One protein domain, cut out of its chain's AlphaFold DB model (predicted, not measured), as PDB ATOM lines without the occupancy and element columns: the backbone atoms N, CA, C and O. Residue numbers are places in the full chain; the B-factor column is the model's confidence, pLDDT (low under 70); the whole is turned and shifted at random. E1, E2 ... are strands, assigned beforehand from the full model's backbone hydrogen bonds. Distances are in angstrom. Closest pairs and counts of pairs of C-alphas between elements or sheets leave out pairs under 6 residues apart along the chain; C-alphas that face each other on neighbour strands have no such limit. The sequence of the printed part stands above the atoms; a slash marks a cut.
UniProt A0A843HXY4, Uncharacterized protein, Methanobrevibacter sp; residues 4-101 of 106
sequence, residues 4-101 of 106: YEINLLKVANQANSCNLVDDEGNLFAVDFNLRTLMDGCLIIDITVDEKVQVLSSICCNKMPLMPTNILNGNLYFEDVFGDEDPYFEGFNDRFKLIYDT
ATOM      1  N   TYR A   4      16.790  31.755  43.450       90.25
ATOM      2  CA  TYR A   4      15.838  32.827  43.174       90.25
ATOM      3  C   TYR A   4      15.061  33.188  44.433       90.25
ATOM      4  O   TYR A   4      14.544  32.316  45.128       90.25
ATOM      5  N   GLU A   5      14.959  34.487  44.698       91.56
ATOM      6  CA  GLU A   5      14.045  35.025  45.700       91.56
ATOM      7  C   GLU A   5      12.679  35.264  45.054       91.56
ATOM      8  O   GLU A   5      12.559  35.982  44.058       91.56
ATOM      9  N   ILE A   6      11.647  34.649  45.624       91.06
ATOM     10  CA  ILE A   6      10.260  34.818  45.208       91.06
ATOM     11  C   ILE A   6       9.670  35.954  46.040       91.06
ATOM     12  O   ILE A   6       9.522  35.845  47.258       91.06
ATOM     13  N   ASN A   7       9.322  37.054  45.373       85.50
ATOM     14  CA  ASN A   7       8.727  38.214  46.027       85.50
ATOM     15  C   ASN A   7       7.314  37.879  46.515       85.50
ATOM     16  O   ASN A   7       6.413  37.662  45.703       85.50
ATOM     17  N   LEU A   8       7.105  37.880  47.830       83.00
ATOM     18  CA  LEU A   8       5.774  37.743  48.421       83.00
ATOM     19  C   LEU A   8       5.098  39.113  48.579       83.00
ATOM     20  O   LEU A   8       5.713  40.163  48.416       83.00
ATOM     21  N   LEU A   9       3.814  39.142  48.897       80.88
ATOM     22  CA  LEU A   9       3.147  40.347  49.378       80.88
ATOM     23  C   LEU A   9       3.263  40.407  50.905       80.88
ATOM     24  O   LEU A   9       3.289  39.380  51.582       80.88
ATOM     25  N   LYS A  10       3.305  41.614  51.473       76.25
ATOM     26  CA  LYS A  10       3.376  41.815  52.930       76.25
ATOM     27  C   LYS A  10       1.995  41.732  53.583       76.25
ATOM     28  O   LYS A  10       1.517  42.701  54.166       76.25
ATOM     29  N   VAL A  11       1.321  40.597  53.421       77.00
ATOM     30  CA  VAL A  11      -0.018  40.334  53.970       77.00
ATOM     31  C   VAL A  11      -0.106  38.896  54.487       77.00
ATOM     32  O   VAL A  11       0.535  38.000  53.944       77.00
ATOM     33  N   ALA A  12      -0.913  38.678  55.532       68.94
ATOM     34  CA  ALA A  12      -1.009  37.396  56.243       68.94
ATOM     35  C   ALA A  12      -1.534  36.238  55.373       68.94
ATOM     36  O   ALA A  12      -1.046  35.117  55.454       68.94
ATOM     37  N   ASN A  13      -2.517  36.521  54.517       84.69
ATOM     38  CA  ASN A  13      -3.096  35.538  53.610       84.69
ATOM     39  C   ASN A  13      -2.892  36.016  52.177       84.69
ATOM     40  O   ASN A  13      -3.276  37.140  51.845       84.69
ATOM     41  N   GLN A  14      -2.299  35.175  51.335       88.38
ATOM     42  CA  GLN A  14      -2.034  35.526  49.943       88.38
ATOM     43  C   GLN A  14      -2.006  34.304  49.040       88.38
ATOM     44  O   GLN A  14      -1.558  33.229  49.432       88.38
ATOM     45  N   ALA A  15      -2.429  34.525  47.800       93.12
ATOM     46  CA  ALA A  15      -2.143  33.642  46.687       93.12
ATOM     47  C   ALA A  15      -1.132  34.338  45.772       93.12
ATOM     48  O   ALA A  15      -1.268  35.535  45.504       93.12
ATOM     49  N   ASN A  16      -0.119  33.605  45.324       91.62
ATOM     50  CA  ASN A  16       0.909  34.110  44.423       91.62
ATOM     51  C   ASN A  16       1.251  33.044  43.383       91.62
ATOM     52  O   ASN A  16       1.170  31.856  43.681       91.62
ATOM     53  N   SER A  17       1.662  33.472  42.198       94.19
ATOM     54  CA  SER A  17       2.011  32.587  41.091       94.19
ATOM     55  C   SER A  17       3.298  33.076  40.447       94.19
ATOM     56  O   SER A  17       3.462  34.274  40.202       94.19
ATOM     57  N   CYS A  18       4.214  32.165  40.142       94.44
ATOM     58  CA  CYS A  18       5.423  32.496  39.404       94.44
ATOM     59  C   CYS A  18       5.883  31.346  38.514       94.44
ATOM     60  O   CYS A  18       5.544  30.187  38.735       94.44
ATOM     61  N   ASN A  19       6.733  31.681  37.549       95.56
ATOM     62  CA  ASN A  19       7.449  30.694  36.764       95.56
ATOM     63  C   ASN A  19       8.843  30.480  37.353       95.56
ATOM     64  O   ASN A  19       9.578  31.450  37.555       95.56
ATOM     65  N   LEU A  20       9.207  29.223  37.587       93.94
ATOM     66  CA  LEU A  20      10.546  28.823  38.010       93.94
ATOM     67  C   LEU A  20      11.251  28.111  36.861       93.94
ATOM     68  O   LEU A  20      10.620  27.374  36.105       93.94
ATOM     69  N   VAL A  21      12.551  28.358  36.723       94.19
ATOM     70  CA  VAL A  21      13.396  27.730  35.705       94.19
ATOM     71  C   VAL A  21      14.555  27.043  36.407       94.19
ATOM     72  O   VAL A  21      15.260  27.694  37.182       94.19
ATOM     73  N   ASP A  22      14.731  25.747  36.159       92.38
ATOM     74  CA  ASP A  22      15.859  24.990  36.706       92.38
ATOM     75  C   ASP A  22      17.158  25.207  35.902       92.38
ATOM     76  O   ASP A  22      17.193  25.910  34.889       92.38
ATOM     77  N   ASP A  23      18.251  24.584  36.353       90.94
ATOM     78  CA  ASP A  23      19.556  24.663  35.680       90.94
ATOM     79  C   ASP A  23      19.564  24.004  34.278       90.94
ATOM     80  O   ASP A  23      20.477  24.255  33.489       90.94
ATOM     81  N   GLU A  24      18.571  23.170  33.953       91.81
ATOM     82  CA  GLU A  24      18.423  22.511  32.649       91.81
ATOM     83  C   GLU A  24      17.544  23.321  31.678       91.81
ATOM     84  O   GLU A  24      17.453  22.990  30.493       91.81
ATOM     85  N   GLY A  25      16.936  24.416  32.146       92.56
ATOM     86  CA  GLY A  25      16.036  25.260  31.364       92.56
ATOM     87  C   GLY A  25      14.585  24.773  31.340       92.56
ATOM     88  O   GLY A  25      13.797  25.290  30.546       92.56
ATOM     89  N   ASN A  26      14.215  23.808  32.189       93.81
ATOM     90  CA  ASN A  26      12.826  23.386  32.344       93.81
ATOM     91  C   ASN A  26      12.034  24.478  33.066       93.81
ATOM     92  O   ASN A  26      12.487  25.022  34.073       93.81
ATOM     93  N   LEU A  27      10.848  24.791  32.546       95.06
ATOM     94  CA  LEU A  27       9.946  25.802  33.090       95.06
ATOM     95  C   LEU A  27       8.839  25.126  33.900       95.06
ATOM     96  O   LEU A  27       8.166  24.239  33.380       95.06
ATOM     97  N   PHE A  28       8.606  25.616  35.112       95.38
ATOM     98  CA  PHE A  28       7.543  25.151  35.999       95.38
ATOM     99  C   PHE A  28       6.623  26.313  36.364       95.38
ATOM    100  O   PHE A  28       7.100  27.348  36.842       95.38
ATOM    101  N   ALA A  29       5.315  26.147  36.166       96.50
ATOM    102  CA  ALA A  29       4.320  27.090  36.664       96.50
ATOM    103  C   ALA A  29       3.980  26.727  38.112       96.50
ATOM    104  O   ALA A  29       3.498  25.625  38.378       96.50
ATOM    105  N   VAL A  30       4.254  27.631  39.053       95.75
ATOM    106  CA  VAL A  30       4.096  27.361  40.485       95.75
ATOM    107  C   VAL A  30       3.131  28.348  41.114       95.75
ATOM    108  O   VAL A  30       3.343  29.559  41.051       95.75
ATOM    109  N   ASP A  31       2.108  27.804  41.766       96.19
ATOM    110  CA  ASP A  31       1.145  28.548  42.567       96.19
ATOM    111  C   ASP A  31       1.362  28.270  44.055       96.19
ATOM    112  O   ASP A  31       1.510  27.122  44.490       96.19
ATOM    113  N   PHE A  32       1.313  29.338  44.843       93.69
ATOM    114  CA  PHE A  32       1.443  29.336  46.292       93.69
ATOM    115  C   PHE A  32       0.166  29.873  46.920       93.69
ATOM    116  O   PHE A  32      -0.338  30.921  46.517       93.69
ATOM    117  N   ASN A  33      -0.312  29.207  47.967       94.62
ATOM    118  CA  ASN A  33      -1.343  29.748  48.845       94.62
ATOM    119  C   ASN A  33      -0.823  29.763  50.280       94.62
ATOM    120  O   ASN A  33      -0.603  28.711  50.875       94.62
ATOM    121  N   LEU A  34      -0.610  30.960  50.815       91.06
ATOM    122  CA  LEU A  34      -0.077  31.201  52.146       91.06
ATOM    123  C   LEU A  34      -1.205  31.597  53.090       91.06
ATOM    124  O   LEU A  34      -2.011  32.476  52.771       91.06
ATOM    125  N   ARG A  35      -1.243  30.955  54.259       89.31
ATOM    126  CA  ARG A  35      -2.224  31.229  55.312       89.31
ATOM    127  C   ARG A  35      -1.556  31.294  56.676       89.31
ATOM    128  O   ARG A  35      -0.735  30.438  56.998       89.31
ATOM    129  N   THR A  36      -1.972  32.249  57.498       84.75
ATOM    130  CA  THR A  36      -1.585  32.315  58.914       84.75
ATOM    131  C   THR A  36      -2.642  31.630  59.780       84.75
ATOM    132  O   THR A  36      -3.835  31.924  59.675       84.75
ATOM    133  N   LEU A  37      -2.213  30.699  60.629       84.38
ATOM    134  CA  LEU A  37      -3.051  30.014  61.611       84.38
ATOM    135  C   LEU A  37      -3.294  30.893  62.849       84.38
ATOM    136  O   LEU A  37      -2.675  31.939  63.029       84.38
ATOM    137  N   MET A  38      -4.218  30.475  63.722       81.31
ATOM    138  CA  MET A  38      -4.586  31.239  64.928       81.31
ATOM    139  C   MET A  38      -3.427  31.452  65.912       81.31
ATOM    140  O   MET A  38      -3.454  32.409  66.679       81.31
ATOM    141  N   ASP A  39      -2.438  30.563  65.904       79.81
ATOM    142  CA  ASP A  39      -1.226  30.629  66.727       79.81
ATOM    143  C   ASP A  39      -0.098  31.454  66.081       79.81
ATOM    144  O   ASP A  39       0.980  31.567  66.656       79.81
ATOM    145  N   GLY A  40      -0.338  32.038  64.901       74.81
ATOM    146  CA  GLY A  40       0.657  32.795  64.143       74.81
ATOM    147  C   GLY A  40       1.501  31.948  63.187       74.81
ATOM    148  O   GLY A  40       2.241  32.519  62.386       74.81
ATOM    149  N   CYS A  41       1.359  30.616  63.195       78.31
ATOM    150  CA  CYS A  41       2.098  29.747  62.284       78.31
ATOM    151  C   CYS A  41       1.699  30.004  60.826       78.31
ATOM    152  O   CYS A  41       0.516  30.050  60.480       78.31
ATOM    153  N   LEU A  42       2.694  30.111  59.948       82.44
ATOM    154  CA  LEU A  42       2.479  30.190  58.510       82.44
ATOM    155  C   LEU A  42       2.454  28.792  57.899       82.44
ATOM    156  O   LEU A  42       3.374  27.994  58.096       82.44
ATOM    157  N   ILE A  43       1.426  28.531  57.101       89.50
ATOM    158  CA  ILE A  43       1.333  27.334  56.276       89.50
ATOM    159  C   ILE A  43       1.242  27.693  54.797       89.50
ATOM    160  O   ILE A  43       0.700  28.739  54.431       89.50
ATOM    161  N   ILE A  44       1.746  26.797  53.953       91.81
ATOM    162  CA  ILE A  44       1.746  26.938  52.499       91.81
ATOM    163  C   ILE A  44       1.124  25.714  51.825       91.81
ATOM    164  O   ILE A  44       1.404  24.567  52.189       91.81
ATOM    165  N   ASP A  45       0.299  25.969  50.815       95.44
ATOM    166  CA  ASP A  45      -0.041  24.995  49.782       95.44
ATOM    167  C   ASP A  45       0.757  25.325  48.516       95.44
ATOM    168  O   ASP A  45       0.889  26.500  48.159       95.44
ATOM    169  N   ILE A  46       1.262  24.297  47.833       95.50
ATOM    170  CA  ILE A  46       2.053  24.444  46.607       95.50
ATOM    171  C   ILE A  46       1.441  23.573  45.518       95.50
ATOM    172  O   ILE A  46       1.263  22.363  45.692       95.50
ATOM    173  N   THR A  47       1.155  24.196  44.381       96.31
ATOM    174  CA  THR A  47       0.736  23.530  43.147       96.31
ATOM    175  C   THR A  47       1.788  23.795  42.078       96.31
ATOM    176  O   THR A  47       2.239  24.924  41.928       96.31
ATOM    177  N   VAL A  48       2.197  22.751  41.361       95.69
ATOM    178  CA  VAL A  48       3.153  22.828  40.249       95.69
ATOM    179  C   VAL A  48       2.477  22.249  39.018       95.69
ATOM    180  O   VAL A  48       1.995  21.116  39.078       95.69
ATOM    181  N   ASP A  49       2.424  23.018  37.933       95.56
ATOM    182  CA  ASP A  49       1.775  22.649  36.670       95.56
ATOM    183  C   ASP A  49       0.364  22.074  36.897       95.56
ATOM    184  O   ASP A  49       0.037  20.962  36.473       95.56
ATOM    185  N   GLU A  50      -0.448  22.816  37.662       93.75
ATOM    186  CA  GLU A  50      -1.828  22.473  38.054       93.75
ATOM    187  C   GLU A  50      -1.972  21.206  38.923       93.75
ATOM    188  O   GLU A  50      -3.084  20.789  39.260       93.75
ATOM    189  N   LYS A  51      -0.862  20.591  39.347       94.38
ATOM    190  CA  LYS A  51      -0.853  19.433  40.247       94.38
ATOM    191  C   LYS A  51      -0.453  19.848  41.652       94.38
ATOM    192  O   LYS A  51       0.637  20.373  41.873       94.38
ATOM    193  N   VAL A  52      -1.326  19.559  42.610       94.31
ATOM    194  CA  VAL A  52      -1.054  19.777  44.033       94.31
ATOM    195  C   VAL A  52       0.151  18.937  44.453       94.31
ATOM    196  O   VAL A  52       0.124  17.714  44.321       94.31
ATOM    197  N   GLN A  53       1.186  19.596  44.968       93.75
ATOM    198  CA  GLN A  53       2.391  18.940  45.484       93.75
ATOM    199  C   GLN A  53       2.419  18.912  47.004       93.75
ATOM    200  O   GLN A  53       2.883  17.946  47.607       93.75
ATOM    201  N   VAL A  54       1.919  19.976  47.629       93.00
ATOM    202  CA  VAL A  54       1.981  20.171  49.074       93.00
ATOM    203  C   VAL A  54       0.689  20.823  49.542       93.00
ATOM    204  O   VAL A  54       0.215  21.773  48.921       93.00
ATOM    205  N   LEU A  55       0.138  20.330  50.651       92.62
ATOM    206  CA  LEU A  55      -1.002  20.932  51.334       92.62
ATOM    207  C   LEU A  55      -0.638  21.201  52.790       92.62
ATOM    208  O   LEU A  55      -0.268  20.284  53.518       92.62
ATOM    209  N   SER A  56      -0.808  22.451  53.208       90.81
ATOM    210  CA  SER A  56      -0.682  22.927  54.584       90.81
ATOM    211  C   SER A  56       0.655  22.571  55.234       90.81
ATOM    212  O   SER A  56       0.701  22.184  56.400       90.81
ATOM    213  N   SER A  57       1.748  22.711  54.479       90.44
ATOM    214  CA  SER A  57       3.095  22.541  55.025       90.44
ATOM    215  C   SER A  57       3.476  23.743  55.877       90.44
ATOM    216  O   SER A  57       3.227  24.884  55.491       90.44
ATOM    217  N   ILE A  58       4.064  23.482  57.043       88.12
ATOM    218  CA  ILE A  58       4.520  24.524  57.962       88.12
ATOM    219  C   ILE A  58       5.775  25.174  57.383       88.12
ATOM    220  O   ILE A  58       6.722  24.502  56.976       88.12
ATOM    221  N   CYS A  59       5.782  26.500  57.363       86.88
ATOM    222  CA  CYS A  59       6.885  27.283  56.833       86.88
ATOM    223  C   CYS A  59       7.967  27.469  57.902       86.88
ATOM    224  O   CYS A  59       7.992  28.475  58.606       86.88
ATOM    225  N   CYS A  60       8.854  26.483  58.030       84.94
ATOM    226  CA  CYS A  60      10.009  26.547  58.927       84.94
ATOM    227  C   CYS A  60      11.247  27.106  58.209       84.94
ATOM    228  O   CYS A  60      11.457  26.866  57.016       84.94
ATOM    229  N   ASN A  61      12.099  27.819  58.949       85.44
ATOM    230  CA  ASN A  61      13.337  28.388  58.419       85.44
ATOM    231  C   ASN A  61      14.263  27.290  57.858       85.44
ATOM    232  O   ASN A  61      14.572  26.315  58.539       85.44
ATOM    233  N   LYS A  62      14.698  27.463  56.608       86.88
ATOM    234  CA  LYS A  62      15.557  26.570  55.811       86.88
ATOM    235  C   LYS A  62      15.070  25.124  55.718       86.88
ATOM    236  O   LYS A  62      15.841  24.239  55.352       86.88
ATOM    237  N   MET A  63      13.795  24.877  56.008       87.69
ATOM    238  CA  MET A  63      13.209  23.558  55.838       87.69
ATOM    239  C   MET A  63      12.676  23.408  54.406       87.69
ATOM    240  O   MET A  63      11.936  24.279  53.943       87.69
ATOM    241  N   PRO A  64      13.027  22.317  53.703       90.69
ATOM    242  CA  PRO A  64      12.453  21.990  52.405       90.69
ATOM    243  C   PRO A  64      10.926  21.918  52.481       90.69
ATOM    244  O   PRO A  64      10.374  21.156  53.276       90.69
ATOM    245  N   LEU A  65      10.240  22.687  51.642       91.00
ATOM    246  CA  LEU A  65       8.780  22.714  51.599       91.00
ATOM    247  C   LEU A  65       8.212  21.569  50.768       91.00
ATOM    248  O   LEU A  65       7.099  21.121  51.037       91.00
ATOM    249  N   MET A  66       8.957  21.101  49.765       87.25
ATOM    250  CA  MET A  66       8.516  20.025  48.889       87.25
ATOM    251  C   MET A  66       9.254  18.723  49.202       87.25
ATOM    252  O   MET A  66      10.484  18.702  49.145       87.25
ATOM    253  N   PRO A  67       8.534  17.617  49.455       74.81
ATOM    254  CA  PRO A  67       9.135  16.306  49.697       74.81
ATOM    255  C   PRO A  67       9.637  15.620  48.414       74.81
ATOM    256  O   PRO A  67      10.313  14.598  48.489       74.81
ATOM    257  N   THR A  68       9.290  16.142  47.234       76.75
ATOM    258  CA  THR A  68       9.612  15.560  45.926       76.75
ATOM    259  C   THR A  68      10.479  16.515  45.105       76.75
ATOM    260  O   THR A  68      10.312  17.731  45.156       76.75
ATOM    261  N   ASN A  69      11.394  15.972  44.295       80.19
ATOM    262  CA  ASN A  69      12.294  16.760  43.443       80.19
ATOM    263  C   ASN A  69      11.648  17.161  42.098       80.19
ATOM    264  O   ASN A  69      12.290  17.102  41.055       80.19
ATOM    265  N   ILE A  70      10.358  17.510  42.096       88.19
ATOM    266  CA  ILE A  70       9.604  17.789  40.858       88.19
ATOM    267  C   ILE A  70      10.134  19.027  40.134       88.19
ATOM    268  O   ILE A  70      10.145  19.048  38.910       88.19
ATOM    269  N   LEU A  71      10.614  20.020  40.886       89.62
ATOM    270  CA  LEU A  71      11.205  21.245  40.347       89.62
ATOM    271  C   LEU A  71      12.715  21.120  40.067       89.62
ATOM    272  O   LEU A  71      13.363  22.142  39.858       89.62
ATOM    273  N   ASN A  72      13.316  19.923  40.164       90.44
ATOM    274  CA  ASN A  72      14.779  19.736  40.111       90.44
ATOM    275  C   ASN A  72      15.568  20.659  41.070       90.44
ATOM    276  O   ASN A  72      16.690  21.088  40.794       90.44
ATOM    277  N   GLY A  73      14.960  20.946  42.215       90.00
ATOM    278  CA  GLY A  73      15.409  21.841  43.270       90.00
ATOM    279  C   GLY A  73      14.373  21.838  44.388       90.00
ATOM    280  O   GLY A  73      13.450  21.014  44.390       90.00
ATOM    281  N   ASN A  74      14.484  22.765  45.331       91.88
ATOM    282  CA  ASN A  74      13.504  22.873  46.405       91.88
ATOM    283  C   ASN A  74      13.184  24.318  46.761       91.88
ATOM    284  O   ASN A  74      13.898  25.256  46.407       91.88
ATOM    285  N   LEU A  75      12.064  24.464  47.456       93.31
ATOM    286  CA  LEU A  75      11.565  25.717  47.976       93.31
ATOM    287  C   LEU A  75      11.742  25.724  49.489       93.31
ATOM    288  O   LEU A  75      11.425  24.734  50.144       93.31
ATOM    289  N   TYR A  76      12.214  26.826  50.054       91.62
ATOM    290  CA  TYR A  76      12.292  27.001  51.503       91.62
ATOM    291  C   TYR A  76      12.120  28.462  51.894       91.62
ATOM    292  O   TYR A  76      12.396  29.371  51.111       91.62
ATOM    293  N   PHE A  77      11.676  28.689  53.127       89.19
ATOM    294  CA  PHE A  77      11.724  30.016  53.730       89.19
ATOM    295  C   PHE A  77      13.097  30.254  54.350       89.19
ATOM    296  O   PHE A  77      13.625  29.376  55.018       89.19
ATOM    297  N   GLU A  78      13.678  31.431  54.157       87.75
ATOM    298  CA  GLU A  78      14.930  31.855  54.788       87.75
ATOM    299  C   GLU A  78      14.665  33.074  55.684       87.75
ATOM    300  O   GLU A  78      14.202  34.107  55.195       87.75
ATOM    301  N   ASP A  79      14.941  32.943  56.988       81.06
ATOM    302  CA  ASP A  79      14.992  34.059  57.944       81.06
ATOM    303  C   ASP A  79      16.326  34.804  57.777       81.06
ATOM    304  O   ASP A  79      17.397  34.244  58.029       81.06
ATOM    305  N   VAL A  80      16.274  36.069  57.358       74.88
ATOM    306  CA  VAL A  80      17.471  36.904  57.170       74.88
ATOM    307  C   VAL A  80      18.065  37.443  58.478       74.88
ATOM    308  O   VAL A  80      19.191  37.937  58.462       74.88
ATOM    309  N   PHE A  81      17.350  37.340  59.600       70.25
ATOM    310  CA  PHE A  81      17.810  37.756  60.929       70.25
ATOM    311  C   PHE A  81      18.271  36.586  61.814       70.25
ATOM    312  O   PHE A  81      18.936  36.827  62.819       70.25
ATOM    313  N   GLY A  82      18.029  35.334  61.402       59.75
ATOM    314  CA  GLY A  82      18.652  34.140  61.991       59.75
ATOM    315  C   GLY A  82      17.962  33.553  63.227       59.75
ATOM    316  O   GLY A  82      18.571  32.745  63.923       59.75
ATOM    317  N   ASP A  83      16.715  33.927  63.490       58.56
ATOM    318  CA  ASP A  83      15.909  33.357  64.572       58.56
ATOM    319  C   ASP A  83      15.189  32.069  64.119       58.56
ATOM    320  O   ASP A  83      14.867  31.879  62.944       58.56
ATOM    321  N   GLU A  84      14.920  31.170  65.069       55.62
ATOM    322  CA  GLU A  84      14.238  29.888  64.819       55.62
ATOM    323  C   GLU A  84      12.704  29.968  64.981       55.62
ATOM    324  O   GLU A  84      12.006  29.040  64.571       55.62
ATOM    325  N   ASP A  85      12.166  31.064  65.541       53.91
ATOM    326  CA  ASP A  85      10.752  31.156  65.931       53.91
ATOM    327  C   ASP A  85       9.825  31.756  64.843       53.91
ATOM    328  O   ASP A  85      10.119  32.815  64.275       53.91
ATOM    329  N   PRO A  86       8.648  31.146  64.595       52.78
ATOM    330  CA  PRO A  86       7.744  31.468  63.491       52.78
ATOM    331  C   PRO A  86       6.810  32.673  63.741       52.78
ATOM    332  O   PRO A  86       5.636  32.642  63.375       52.78
ATOM    333  N   TYR A  87       7.282  33.760  64.352       55.72
ATOM    334  CA  TYR A  87       6.477  34.988  64.470       55.72
ATOM    335  C   TYR A  87       6.669  35.875  63.226       55.72
ATOM    336  O   TYR A  87       7.576  36.705  63.148       55.72
ATOM    337  N   PHE A  88       5.807  35.673  62.221       60.03
ATOM    338  CA  PHE A  88       5.950  36.197  60.852       60.03
ATOM    339  C   PHE A  88       5.177  37.503  60.553       60.03
ATOM    340  O   PHE A  88       4.667  37.678  59.447       60.03
ATOM    341  N   GLU A  89       5.123  38.479  61.468       56.72
ATOM    342  CA  GLU A  89       4.545  39.808  61.147       56.72
ATOM    343  C   GLU A  89       5.353  40.596  60.075       56.72
ATOM    344  O   GLU A  89       4.914  41.649  59.618       56.72
ATOM    345  N   GLY A  90       6.510  40.084  59.621       53.06
ATOM    346  CA  GLY A  90       7.455  40.753  58.709       53.06
ATOM    347  C   GLY A  90       7.764  40.008  57.401       53.06
ATOM    348  O   GLY A  90       8.937  39.826  57.067       53.06
ATOM    349  N   PHE A  91       6.752  39.557  56.652       60.75
ATOM    350  CA  PHE A  91       6.946  38.981  55.308       60.75
ATOM    351  C   PHE A  91       7.837  39.867  54.417       60.75
ATOM    352  O   PHE A  91       7.664  41.086  54.392       60.75
ATOM    353  N   ASN A  92       8.799  39.267  53.702       55.12
ATOM    354  CA  ASN A  92       9.877  39.904  52.917       55.12
ATOM    355  C   ASN A  92      10.848  40.835  53.657       55.12
ATOM    356  O   ASN A  92      11.908  41.130  53.110       55.12
ATOM    357  N   ASP A  93      10.525  41.319  54.856       60.97
ATOM    358  CA  ASP A  93      11.485  42.074  55.671       60.97
ATOM    359  C   ASP A  93      12.401  41.127  56.442       60.97
ATOM    360  O   ASP A  93      13.598  41.375  56.561       60.97
ATOM    361  N   ARG A  94      11.833  40.020  56.925       71.44
ATOM    362  CA  ARG A  94      12.524  38.992  57.704       71.44
ATOM    363  C   ARG A  94      12.558  37.641  57.006       71.44
ATOM    364  O   ARG A  94      13.569  36.958  57.071       71.44
ATOM    365  N   PHE A  95      11.483  37.265  56.325       75.19
ATOM    366  CA  PHE A  95      11.357  35.932  55.746       75.19
ATOM    367  C   PHE A  95      11.193  35.997  54.237       75.19
ATOM    368  O   PHE A  95      10.285  36.665  53.734       75.19
ATOM    369  N   LYS A  96      12.076  35.287  53.535       86.50
ATOM    370  CA  LYS A  96      12.134  35.222  52.074       86.50
ATOM    371  C   LYS A  96      11.787  33.821  51.606       86.50
ATOM    372  O   LYS A  96      12.317  32.860  52.154       86.50
ATOM    373  N   LEU A  97      10.934  33.699  50.594       90.94
ATOM    374  CA  LEU A  97      10.723  32.421  49.919       90.94
ATOM    375  C   LEU A  97      11.787  32.260  48.837       90.94
ATOM    376  O   LEU A  97      11.958  33.128  47.984       90.94
ATOM    377  N   ILE A  98      12.500  31.147  48.887       93.31
ATOM    378  CA  ILE A  98      13.650  30.874  48.042       93.31
ATOM    379  C   ILE A  98      13.393  29.612  47.231       93.31
ATOM    380  O   ILE A  98      12.971  28.607  47.794       93.31
ATOM    381  N   TYR A  99      13.714  29.654  45.939       94.06
ATOM    382  CA  TYR A  99      13.922  28.471  45.103       94.06
ATOM    383  C   TYR A  99      15.421  28.249  44.880       94.06
ATOM    384  O   TYR A  99      16.137  29.192  44.538       94.06
ATOM    385  N   ASP A 100      15.892  27.021  45.082       93.25
ATOM    386  CA  ASP A 100      17.309  26.649  45.050       93.25
ATOM    387  C   ASP A 100      17.490  25.283  44.368       93.25
ATOM    388  O   ASP A 100      16.895  24.287  44.793       93.25
ATOM    389  N   THR A 101      18.290  25.225  43.297       90.69
ATOM    390  CA  THR A 101      18.510  23.997  42.507       90.69
ATOM    391  C   THR A 101      19.497  23.010  43.147       90.69
ATOM    392  O   THR A 101      19.517  21.827  42.775       90.69
TER     393      THR A 101
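Overview. This is residues 4 to 101 of the 106 residues of an uncharacterized protein of Methanobrevibacter sp (UniProt A0A843HXY4). Two antiparallel sheets lie partly face to face as a loose sandwich: a twisted slab of four strands, E2 to E5, and over it a smaller sheet of E1, E7 and E6. Residues 59 to 73 lead from one sheet to the other, and residues 80 to 94 loop out beyond one end of E6 and E7. The 98 printed residues include seven named strands, E1 to E7, and no named helix; the class is all strand, with 48 residues in named elements, under half. The whole is compact, with a radius of gyration of the C-alphas of 12.8 A, and elongated, spanning 37 by 24 by 22 A.

Along the chain. E1, residues 4 to 6, begins at C-alpha 4 (15.838, 32.827, 43.174). E2 is residues 14 to 21, 22.4 A long; E3, residues 27 to 36, 29.0 A; E4, residues 42 to 48, 19.7 A; E5, residues 51 to 58, 19.2 A. E6 is residues 74 to 79, 16.1 A, and E7, residues 95 to 100, 15.4 A, ends at C-alpha 100 (17.309, 26.649, 45.050).

Arrangement. E2, E3, E4 and E5 form a meander, each strand the antiparallel neighbour of the one before. N 16 and O 32 are 2.9 A apart across hairpin E2 and E3, N 33 and O 45 3.0 A across E3 and E4, and N 46 and O 54 2.9 A across E4 and E5, within hydrogen-bond range. In the other sheet, inner strand E7 pairs antiparallel with E1, N 6 to O 97 at 2.8 A, and with E6, N 98 to O 76 at 2.8 A. The closest C-alphas of E2 and E7, Leu 20 and Tyr 99, are 7.9 A apart. E3 and E7 are apart.

Size, cuts and confidence. The C-alphas farthest apart, Glu 24 and Met 38, are 40.6 A apart. The printed part has no cut. The links E5 to E6 and E6 to E7 are long. Residue 12 and residues 82 to 93 have pLDDT under 70.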